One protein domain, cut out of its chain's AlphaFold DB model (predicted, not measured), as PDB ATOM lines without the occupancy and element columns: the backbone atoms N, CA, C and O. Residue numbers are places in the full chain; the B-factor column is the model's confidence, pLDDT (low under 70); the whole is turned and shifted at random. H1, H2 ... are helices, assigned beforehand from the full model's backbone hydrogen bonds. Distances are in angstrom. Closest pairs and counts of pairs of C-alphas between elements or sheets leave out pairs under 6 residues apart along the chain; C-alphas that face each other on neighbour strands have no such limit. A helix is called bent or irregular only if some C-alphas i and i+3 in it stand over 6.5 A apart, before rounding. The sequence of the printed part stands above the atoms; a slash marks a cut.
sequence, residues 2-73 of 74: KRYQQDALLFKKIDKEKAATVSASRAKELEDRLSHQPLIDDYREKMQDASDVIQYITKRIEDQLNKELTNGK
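AT A GLANCE: This is residues 2 to 73 of the 74 residues of the protein "Cytoplasmic protein" of Streptococcus pyogenes (UniProt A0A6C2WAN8). The model is a wide V: the helical hairpin of H1 and H2 makes one arm, and the long, kinked helix H3 makes the other, sticking out free. The 72 printed residues hold three named helices, H1, H2, H3 in chain order, and no named strand: all helix. The whole is extended, radius of gyration of the C-alphas 20.6 A, and flat, spanning 55 by 36 by 12 A.

IN THESE COORDINATES: H1, residues 2 to 13, begins at C-alpha 2 (8.423, 16.040, -1.085) and is 16.7 A long. H2, residues 17 to 35, is 26.4 A long. H3, residues 38 to 71, is 49.5 A long and ends at C-alpha 71 (25.204, -6.453, -38.496). H3 has a kink of 30 degrees near residue 49; it is neither bent nor irregular, but only just: C-alphas 46 and 49 are 6.3 A apart.

HOW THE PARTS SIT: H1 and H2 touch, closest at the C-alphas of Ala 8 and Ala 20, 4.1 A, with a shallow tilt of 21 degrees, opposite ways. H2 and H3 are close but not clearly touching, closest at the C-alphas of Ser 35 and Asp 41, 7.1 A, about perpendicular at 76 degrees. H1 and H3 are apart. Every O i to N i+4 pair is within hydrogen-bond range in H1 and H2, and 28 of 30 in H3.

THE WHOLE: The C-alphas farthest apart, of Lys 18 and Gly 72, are 55.5 A apart. The printed part has no cut, and both links are tight. Residues 71 to 73 have pLDDT under 70.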
ATOM      1  N   LYS A   2       7.074  15.626  -0.645       91.19
ATOM      2  CA  LYS A   2       8.423  16.040  -1.085       91.19
ATOM      3  C   LYS A   2       9.280  16.690   0.008       91.19
ATOM      4  O   LYS A   2      10.437  16.332   0.157       91.19
ATOM      5  N   ARG A   3       8.698  17.579   0.822       93.00
ATOM      6  CA  ARG A   3       9.400  18.196   1.962       93.00
ATOM      7  C   ARG A   3       9.903  17.161   2.978       93.00
ATOM      8  O   ARG A   3      11.068  17.180   3.325       93.00
ATOM      9  N   TYR A   4       9.063  16.201   3.370       93.12
ATOM     10  CA  TYR A   4       9.470  15.118   4.271       93.12
ATOM     11  C   TYR A   4      10.522  14.190   3.646       93.12
ATOM     12  O   TYR A   4      11.418  13.733   4.346       93.12
ATOM     13  N   GLN A   5      10.465  13.948   2.332       92.69
ATOM     14  CA  GLN A   5      11.512  13.204   1.618       92.69
ATOM     15  C   GLN A   5      12.849  13.966   1.635       92.69
ATOM     16  O   GLN A   5      13.893  13.373   1.897       92.69
ATOM     17  N   GLN A   6      12.824  15.285   1.414       95.12
ATOM     18  CA  GLN A   6      14.011  16.142   1.517       95.12
ATOM     19  C   GLN A   6      14.576  16.158   2.941       95.12
ATOM     20  O   GLN A   6      15.782  15.994   3.113       95.12
ATOM     21  N   ASP A   7      13.714  16.278   3.953       93.69
ATOM     22  CA  ASP A   7      14.113  16.244   5.361       93.69
ATOM     23  C   ASP A   7      14.723  14.885   5.733       93.69
ATOM     24  O   ASP A   7      15.729  14.834   6.434       93.69
ATOM     25  N   ALA A   8      14.177  13.775   5.226       94.06
ATOM     26  CA  ALA A   8      14.745  12.446   5.444       94.06
ATOM     27  C   ALA A   8      16.162  12.322   4.858       94.06
ATOM     28  O   ALA A   8      17.068  11.826   5.530       94.06
ATOM     29  N   LEU A   9      16.376  12.823   3.635       95.44
ATOM     30  CA  LEU A   9      17.700  12.865   3.009       95.44
ATOM     31  C   LEU A   9      18.668  13.766   3.780       95.44
ATOM     32  O   LEU A   9      19.830  13.405   3.958       95.44
ATOM     33  N   LEU A  10      18.197  14.925   4.245       96.75
ATOM     34  CA  LEU A  10      18.995  15.839   5.055       96.75
ATOM     35  C   LEU A  10      19.413  15.177   6.367       96.75
ATOM     36  O   LEU A  10      20.595  15.182   6.691       96.75
ATOM     37  N   PHE A  11      18.473  14.575   7.095       96.12
ATOM     38  CA  PHE A  11      18.745  13.915   8.369       96.12
ATOM     39  C   PHE A  11      19.691  12.727   8.231       96.12
ATOM     40  O   PHE A  11      20.559  12.563   9.086       96.12
ATOM     41  N   LYS A  12      19.597  11.975   7.131       94.81
ATOM     42  CA  LYS A  12      20.560  10.918   6.810       94.81
ATOM     43  C   LYS A  12      21.970  11.469   6.568       94.81
ATOM     44  O   LYS A  12      22.936  10.863   6.997       94.81
ATOM     45  N   LYS A  13      22.105  12.634   5.920       96.06
ATOM     46  CA  LYS A  13      23.414  13.275   5.674       96.06
ATOM     47  C   LYS A  13      24.094  13.818   6.934       96.06
ATOM     48  O   LYS A  13      25.290  14.067   6.893       96.06
ATOM     49  N   ILE A  14      23.337  14.059   8.003       96.38
ATOM     50  CA  ILE A  14      23.853  14.582   9.278       96.38
ATOM     51  C   ILE A  14      23.793  13.534  10.399       96.38
ATOM     52  O   ILE A  14      23.693  13.902  11.569       96.38
ATOM     53  N   ASP A  15      23.776  12.246  10.036       93.88
ATOM     54  CA  ASP A  15      23.766  11.080  10.935       93.88
ATOM     55  C   ASP A  15      22.636  11.084  11.984       93.88
ATOM     56  O   ASP A  15      22.722  10.490  13.062       93.88
ATOM     57  N   LYS A  16      21.511  11.738  11.670       95.19
ATOM     58  CA  LYS A  16      20.300  11.749  12.505       95.19
ATOM     59  C   LYS A  16      19.326  10.664  12.061       95.19
ATOM     60  O   LYS A  16      18.196  10.950  11.664       95.19
ATOM     61  N   GLU A  17      19.738   9.408  12.207       93.56
ATOM     62  CA  GLU A  17      19.000   8.223  11.734       93.56
ATOM     63  C   GLU A  17      17.545   8.147  12.231       93.56
ATOM     64  O   GLU A  17      16.618   7.862  11.467       93.56
ATOM     65  N   LYS A  18      17.298   8.485  13.505       95.19
ATOM     66  CA  LYS A  18      15.933   8.510  14.064       95.19
ATOM     67  C   LYS A  18      15.048   9.549  13.372       95.19
ATOM     68  O   LYS A  18      13.902   9.260  13.039       95.19
ATOM     69  N   ALA A  19      15.576  10.750  13.139       93.38
ATOM     70  CA  ALA A  19      14.832  11.815  12.475       93.38
ATOM     71  C   ALA A  19      14.604  11.485  10.992       93.38
ATOM     72  O   ALA A  19      13.506  11.699  10.482       93.38
ATOM     73  N   ALA A  20      15.606  10.897  10.328       94.69
ATOM     74  CA  ALA A  20      15.494  10.429   8.950       94.69
ATOM     75  C   ALA A  20      14.370   9.395   8.796       94.69
ATOM     76  O   ALA A  20      13.522   9.530   7.915       94.69
ATOM     77  N   THR A  21      14.315   8.422   9.710       95.94
ATOM     78  CA  THR A  21      13.288   7.371   9.732       95.94
ATOM     79  C   THR A  21      11.886   7.951   9.917       95.94
ATOM     80  O   THR A  21      10.972   7.612   9.166       95.94
ATOM     81  N   VAL A  22      11.705   8.868  10.872       96.50
ATOM     82  CA  VAL A  22      10.400   9.506  11.123       96.50
ATOM     83  C   VAL A  22       9.944  10.329   9.917       96.50
ATOM     84  O   VAL A  22       8.786  10.227   9.507       96.50
ATOM     85  N   SER A  23      10.839  11.115   9.315       94.06
ATOM     86  CA  SER A  23      10.520  11.889   8.111       94.06
ATOM     87  C   SER A  23      10.177  10.989   6.923       94.06
ATOM     88  O   SER A  23       9.214  11.267   6.209       94.06
ATOM     89  N   ALA A  24      10.900   9.881   6.738       93.88
ATOM     90  CA  ALA A  24      10.592   8.904   5.698       93.88
ATOM     91  C   ALA A  24       9.220   8.242   5.916       93.88
ATOM     92  O   ALA A  24       8.434   8.162   4.972       93.88
ATOM     93  N   SER A  25       8.888   7.849   7.153       95.56
ATOM     94  CA  SER A  25       7.568   7.287   7.489       95.56
ATOM     95  C   SER A  25       6.446   8.268   7.167       95.56
ATOM     96  O   SER A  25       5.501   7.924   6.465       95.56
ATOM     97  N   ARG A  26       6.588   9.535   7.578       94.50
ATOM     98  CA  ARG A  26       5.590  10.577   7.285       94.50
ATOM     99  C   ARG A  26       5.447  10.870   5.796       94.50
ATOM    100  O   ARG A  26       4.360  11.215   5.336       94.50
ATOM    101  N   ALA A  27       6.539  10.784   5.036       94.06
ATOM    102  CA  ALA A  27       6.475  10.898   3.587       94.06
ATOM    103  C   ALA A  27       5.646   9.759   2.985       94.06
ATOM    104  O   ALA A  27       4.765  10.047   2.176       94.06
ATOM    105  N   LYS A  28       5.896   8.522   3.428       93.81
ATOM    106  CA  LYS A  28       5.200   7.319   2.968       93.81
ATOM    107  C   LYS A  28       3.719   7.324   3.340       93.81
ATOM    108  O   LYS A  28       2.885   7.145   2.470       93.81
ATOM    109  N   GLU A  29       3.372   7.648   4.583       94.00
ATOM    110  CA  GLU A  29       1.969   7.776   5.012       94.00
ATOM    111  C   GLU A  29       1.200   8.794   4.164       94.00
ATOM    112  O   GLU A  29       0.037   8.594   3.814       94.00
ATOM    113  N   LEU A  30       1.842   9.913   3.823       92.06
ATOM    114  CA  LEU A  30       1.224  10.926   2.978       92.06
ATOM    115  C   LEU A  30       1.120  10.477   1.515       92.06
ATOM    116  O   LEU A  30       0.182  10.880   0.839       92.06
ATOM    117  N   GLU A  31       2.065   9.676   1.030       90.56
ATOM    118  CA  GLU A  31       2.002   9.040  -0.286       90.56
ATOM    119  C   GLU A  31       0.870   8.023  -0.358       90.56
ATOM    120  O   GLU A  31       0.018   8.164  -1.228       90.56
ATOM    121  N   ASP A  32       0.782   7.109   0.605       89.50
ATOM    122  CA  ASP A  32      -0.265   6.086   0.676       89.50
ATOM    123  C   ASP A  32      -1.664   6.715   0.777       89.50
ATOM    124  O   ASP A  32      -2.622   6.252   0.162       89.50
ATOM    125  N   ARG A  33      -1.803   7.829   1.504       88.75
ATOM    126  CA  ARG A  33      -3.073   8.572   1.576       88.75
ATOM    127  C   ARG A  33      -3.459   9.279   0.279       88.75
ATOM    128  O   ARG A  33      -4.639   9.567   0.082       88.75
ATOM    129  N   LEU A  34      -2.481   9.655  -0.540       86.69
ATOM    130  CA  LEU A  34      -2.713  10.355  -1.804       86.69
ATOM    131  C   LEU A  34      -2.870   9.373  -2.966       86.69
ATOM    132  O   LEU A  34      -3.635   9.656  -3.879       86.69
ATOM    133  N   SER A  35      -2.166   8.241  -2.938       84.12
ATOM    134  CA  SER A  35      -2.140   7.269  -4.029       84.12
ATOM    135  C   SER A  35      -3.495   6.618  -4.270       84.12
ATOM    136  O   SER A  35      -3.837   6.445  -5.426       84.12
ATOM    137  N   HIS A  36      -4.271   6.356  -3.216       80.69
ATOM    138  CA  HIS A  36      -5.593   5.719  -3.291       80.69
ATOM    139  C   HIS A  36      -6.753   6.723  -3.428       80.69
ATOM    140  O   HIS A  36      -7.894   6.426  -3.065       80.69
ATOM    141  N   GLN A  37      -6.474   7.964  -3.835       90.69
ATOM    142  CA  GLN A  37      -7.544   8.914  -4.121       90.69
ATOM    143  C   GLN A  37      -8.123   8.619  -5.508       90.69
ATOM    144  O   GLN A  37      -7.344   8.549  -6.456       90.69
ATOM    145  N   PRO A  38      -9.460   8.574  -5.677       89.81
ATOM    146  CA  PRO A  38     -10.082   8.224  -6.958       89.81
ATOM    147  C   PRO A  38      -9.589   9.054  -8.153       89.81
ATOM    148  O   PRO A  38      -9.440   8.538  -9.251       89.81
ATOM    149  N   LEU A  39      -9.285  10.340  -7.933       91.12
ATOM    150  CA  LEU A  39      -8.726  11.224  -8.963       91.12
ATOM    151  C   LEU A  39      -7.315  10.805  -9.407       91.12
ATOM    152  O   LEU A  39      -6.956  10.958 -10.571       91.12
ATOM    153  N   ILE A  40      -6.497  10.328  -8.469       87.19
ATOM    154  CA  ILE A  40      -5.128   9.890  -8.739       87.19
ATOM    155  C   ILE A  40      -5.138   8.536  -9.448       87.19
ATOM    156  O   ILE A  40      -4.340   8.347 -10.364       87.19
ATOM    157  N   ASP A  41      -6.052   7.638  -9.083       87.31
ATOM    158  CA  ASP A  41      -6.234   6.355  -9.770       87.31
ATOM    159  C   ASP A  41      -6.701   6.553 -11.221       87.31
ATOM    160  O   ASP A  41      -6.055   6.050 -12.138       87.31
ATOM    161  N   ASP A  42      -7.725   7.384 -11.449       89.62
ATOM    162  CA  ASP A  42      -8.209   7.734 -12.798       89.62
ATOM    163  C   ASP A  42      -7.112   8.409 -13.646       89.62
ATOM    164  O   ASP A  42      -6.936   8.121 -14.832       89.62
ATOM    165  N   TYR A  43      -6.302   9.281 -13.035       88.81
ATOM    166  CA  TYR A  43      -5.136   9.854 -13.709       88.81
ATOM    167  C   TYR A  43      -4.093   8.785 -14.079       88.81
ATOM    168  O   TYR A  43      -3.547   8.828 -15.180       88.81
ATOM    169  N   ARG A  44      -3.798   7.835 -13.180       88.00
ATOM    170  CA  ARG A  44      -2.826   6.758 -13.436       88.00
ATOM    171  C   ARG A  44      -3.277   5.848 -14.569       88.00
ATOM    172  O   ARG A  44      -2.449   5.532 -15.419       88.00
ATOM    173  N   GLU A  45      -4.557   5.490 -14.604       87.56
ATOM    174  CA  GLU A  45      -5.146   4.692 -15.682       87.56
ATOM    175  C   GLU A  45      -4.967   5.394 -17.035       87.56
ATOM    176  O   GLU A  45      -4.401   4.825 -17.965       87.56
ATOM    177  N   LYS A  46      -5.294   6.689 -17.113       88.50
ATOM    178  CA  LYS A  46      -5.101   7.492 -18.338       88.50
ATOM    179  C   LYS A  46      -3.637   7.636 -18.762       88.50
ATOM    180  O   LYS A  46      -3.352   7.821 -19.942       88.50
ATOM    181  N   MET A  47      -2.698   7.599 -17.819       91.00
ATOM    182  CA  MET A  47      -1.260   7.684 -18.109       91.00
ATOM    183  C   MET A  47      -0.638   6.339 -18.506       91.00
ATOM    184  O   MET A  47       0.505   6.323 -18.978       91.00
ATOM    185  N   GLN A  48      -1.353   5.224 -18.336       90.25
ATOM    186  CA  GLN A  48      -0.865   3.902 -18.721       90.25
ATOM    187  C   GLN A  48      -0.682   3.810 -20.239       90.25
ATOM    188  O   GLN A  48       0.414   3.490 -20.689       90.25
ATOM    189  N   ASP A  49      -1.678   4.238 -21.018       87.00
ATOM    190  CA  ASP A  49      -1.611   4.243 -22.487       87.00
ATOM    191  C   ASP A  49      -0.416   5.055 -23.008       87.00
ATOM    192  O   ASP A  49       0.312   4.635 -23.908       87.00
ATOM    193  N   ALA A  50      -0.168   6.226 -22.412       89.38
ATOM    194  CA  ALA A  50       0.976   7.060 -22.769       89.38
ATOM    195  C   ALA A  50       2.309   6.371 -22.437       89.38
ATOM    196  O   ALA A  50       3.262   6.446 -23.218       89.38
ATOM    197  N   SER A  51       2.375   5.683 -21.295       92.44
ATOM    198  CA  SER A  51       3.559   4.929 -20.872       92.44
ATOM    199  C   SER A  51       3.829   3.747 -21.806       92.44
ATOM    200  O   SER A  51       4.978   3.536 -22.202       92.44
ATOM    201  N   ASP A  52       2.781   3.042 -22.233       92.19
ATOM    202  CA  ASP A  52       2.865   1.919 -23.169       92.19
ATOM    203  C   ASP A  52       3.372   2.368 -24.545       92.19
ATOM    204  O   ASP A  52       4.253   1.730 -25.130       92.19
ATOM    205  N   VAL A  53       2.890   3.513 -25.043       93.06
ATOM    206  CA  VAL A  53       3.376   4.102 -26.301       93.06
ATOM    207  C   VAL A  53       4.859   4.455 -26.210       93.06
ATOM    208  O   VAL A  53       5.628   4.113 -27.113       93.06
ATOM    209  N   ILE A  54       5.283   5.112 -25.126       95.00
ATOM    210  CA  ILE A  54       6.695   5.456 -24.916       95.00
ATOM    211  C   ILE A  54       7.544   4.183 -24.885       95.00
ATOM    212  O   ILE A  54       8.548   4.114 -25.595       95.00
ATOM    213  N   GLN A  55       7.119   3.167 -24.131       95.50
ATOM    214  CA  GLN A  55       7.833   1.896 -24.003       95.50
ATOM    215  C   GLN A  55       7.948   1.150 -25.339       95.50
ATOM    216  O   GLN A  55       8.985   0.558 -25.644       95.50
ATOM    217  N   TYR A  56       6.895   1.170 -26.155       96.50
ATOM    218  CA  TYR A  56       6.917   0.563 -27.482       96.50
ATOM    219  C   TYR A  56       7.923   1.258 -28.406       96.50
ATOM    220  O   TYR A  56       8.716   0.595 -29.080       96.50
ATOM    221  N   ILE A  57       7.917   2.594 -28.426       96.62
ATOM    222  CA  ILE A  57       8.825   3.383 -29.263       96.62
ATOM    223  C   ILE A  57      10.277   3.163 -28.835       96.62
ATOM    224  O   ILE A  57      11.122   2.897 -29.690       96.62
ATOM    225  N   THR A  58      10.573   3.239 -27.535       96.56
ATOM    226  CA  THR A  58      11.942   3.061 -27.031       96.56
ATOM    227  C   THR A  58      12.470   1.668 -27.336       96.56
ATOM    228  O   THR A  58      13.581   1.550 -27.850       96.56
ATOM    229  N   LYS A  59      11.652   0.626 -27.141       96.69
ATOM    230  CA  LYS A  59      12.028  -0.748 -27.488       96.69
ATOM    231  C   LYS A  59      12.282  -0.920 -28.984       96.69
ATOM    232  O   LYS A  59      13.241  -1.573 -29.374       96.69
ATOM    233  N   ARG A  60      11.471  -0.290 -29.838       96.69
ATOM    234  CA  ARG A  60      11.682  -0.338 -31.291       96.69
ATOM    235  C   ARG A  60      12.993   0.332 -31.705       96.69
ATOM    236  O   ARG A  60      13.689  -0.205 -32.564       96.69
ATOM    237  N   ILE A  61      13.321   1.476 -31.105       96.31
ATOM    238  CA  ILE A  61      14.592   2.175 -31.343       96.31
ATOM    239  C   ILE A  61      15.765   1.303 -30.881       96.31
ATOM    240  O   ILE A  61      16.723   1.124 -31.630       96.31
ATOM    241  N   GLU A  62      15.675   0.724 -29.683       95.31
ATOM    242  CA  GLU A  62      16.691  -0.178 -29.135       95.31
ATOM    243  C   GLU A  62      16.910  -1.401 -30.038       95.31
ATOM    244  O   GLU A  62      18.046  -1.715 -30.392       95.31
ATOM    245  N   ASP A  63      15.833  -2.047 -30.492       95.38
ATOM    246  CA  ASP A  63      15.901  -3.195 -31.399       95.38
ATOM    247  C   ASP A  63      16.546  -2.833 -32.747       95.38
ATOM    248  O   ASP A  63      17.286  -3.639 -33.318       95.38
ATOM    249  N   GLN A  64      16.270  -1.638 -33.282       94.56
ATOM    250  CA  GLN A  64      16.885  -1.154 -34.522       94.56
ATOM    251  C   GLN A  64      18.383  -0.896 -34.343       94.56
ATOM    252  O   GLN A  64      19.181  -1.418 -35.122       94.56
ATOM    253  N   LEU A  65      18.766  -0.175 -33.288       93.25
ATOM    254  CA  LEU A  65      20.169   0.088 -32.961       93.25
ATOM    255  C   LEU A  65      20.949  -1.210 -32.750       93.25
ATOM    256  O   LEU A  65      22.035  -1.382 -33.302       93.25
ATOM    257  N   ASN A  66      20.384  -2.154 -31.998       92.06
ATOM    258  CA  ASN A  66      21.023  -3.440 -31.749       92.06
ATOM    259  C   ASN A  66      21.254  -4.219 -33.048       92.06
ATOM    260  O   ASN A  66      22.339  -4.776 -33.217       92.06
ATOM    261  N   LYS A  67      20.291  -4.223 -33.982       90.62
ATOM    262  CA  LYS A  67      20.450  -4.851 -35.308       90.62
ATOM    263  C   LYS A  67      21.552  -4.194 -36.133       90.62
ATOM    264  O   LYS A  67      22.367  -4.900 -36.716       90.62
ATOM    265  N   GLU A  68      21.606  -2.868 -36.178       89.44
ATOM    266  CA  GLU A  68      22.656  -2.143 -36.908       89.44
ATOM    267  C   GLU A  68      24.051  -2.407 -36.320       89.44
ATOM    268  O   GLU A  68      24.993  -2.690 -37.060       89.44
ATOM    269  N   LEU A  69      24.179  -2.414 -34.989       86.19
ATOM    270  CA  LEU A  69      25.441  -2.685 -34.290       86.19
ATOM    271  C   LEU A  69      25.907  -4.145 -34.410       86.19
ATOM    272  O   LEU A  69      27.112  -4.403 -34.423       86.19
ATOM    273  N   THR A  70      24.981  -5.107 -34.474       76.88
ATOM    274  CA  THR A  70      25.318  -6.533 -34.651       76.88
ATOM    275  C   THR A  70      25.597  -6.896 -36.105       76.88
ATOM    276  O   THR A  70      26.490  -7.702 -36.354       76.88
ATOM    277  N   ASN A  71      24.937  -6.249 -37.069       64.94
ATOM    278  CA  ASN A  71      25.204  -6.453 -38.496       64.94
ATOM    279  C   ASN A  71      26.565  -5.887 -38.957       64.94
ATOM    280  O   ASN A  71      27.026  -6.242 -40.038       64.94
ATOM    281  N   GLY A  72      27.224  -5.046 -38.153       56.09
ATOM    282  CA  GLY A  72      28.589  -4.554 -38.393       56.09
ATOM    283  C   GLY A  72      29.713  -5.408 -37.782       56.09
ATOM    284  O   GLY A  72      30.863  -4.975 -37.797       56.09
ATOM    285  N   LYS A  73      29.401  -6.580 -37.204       55.84
ATOM    286  CA  LYS A  73      30.364  -7.499 -36.560       55.84
ATOM    287  C   LYS A  73      30.481  -8.861 -37.271       55.84
ATOM    288  O   LYS A  73      30.520  -9.891 -36.599       55.84
TER     289      LYS A  73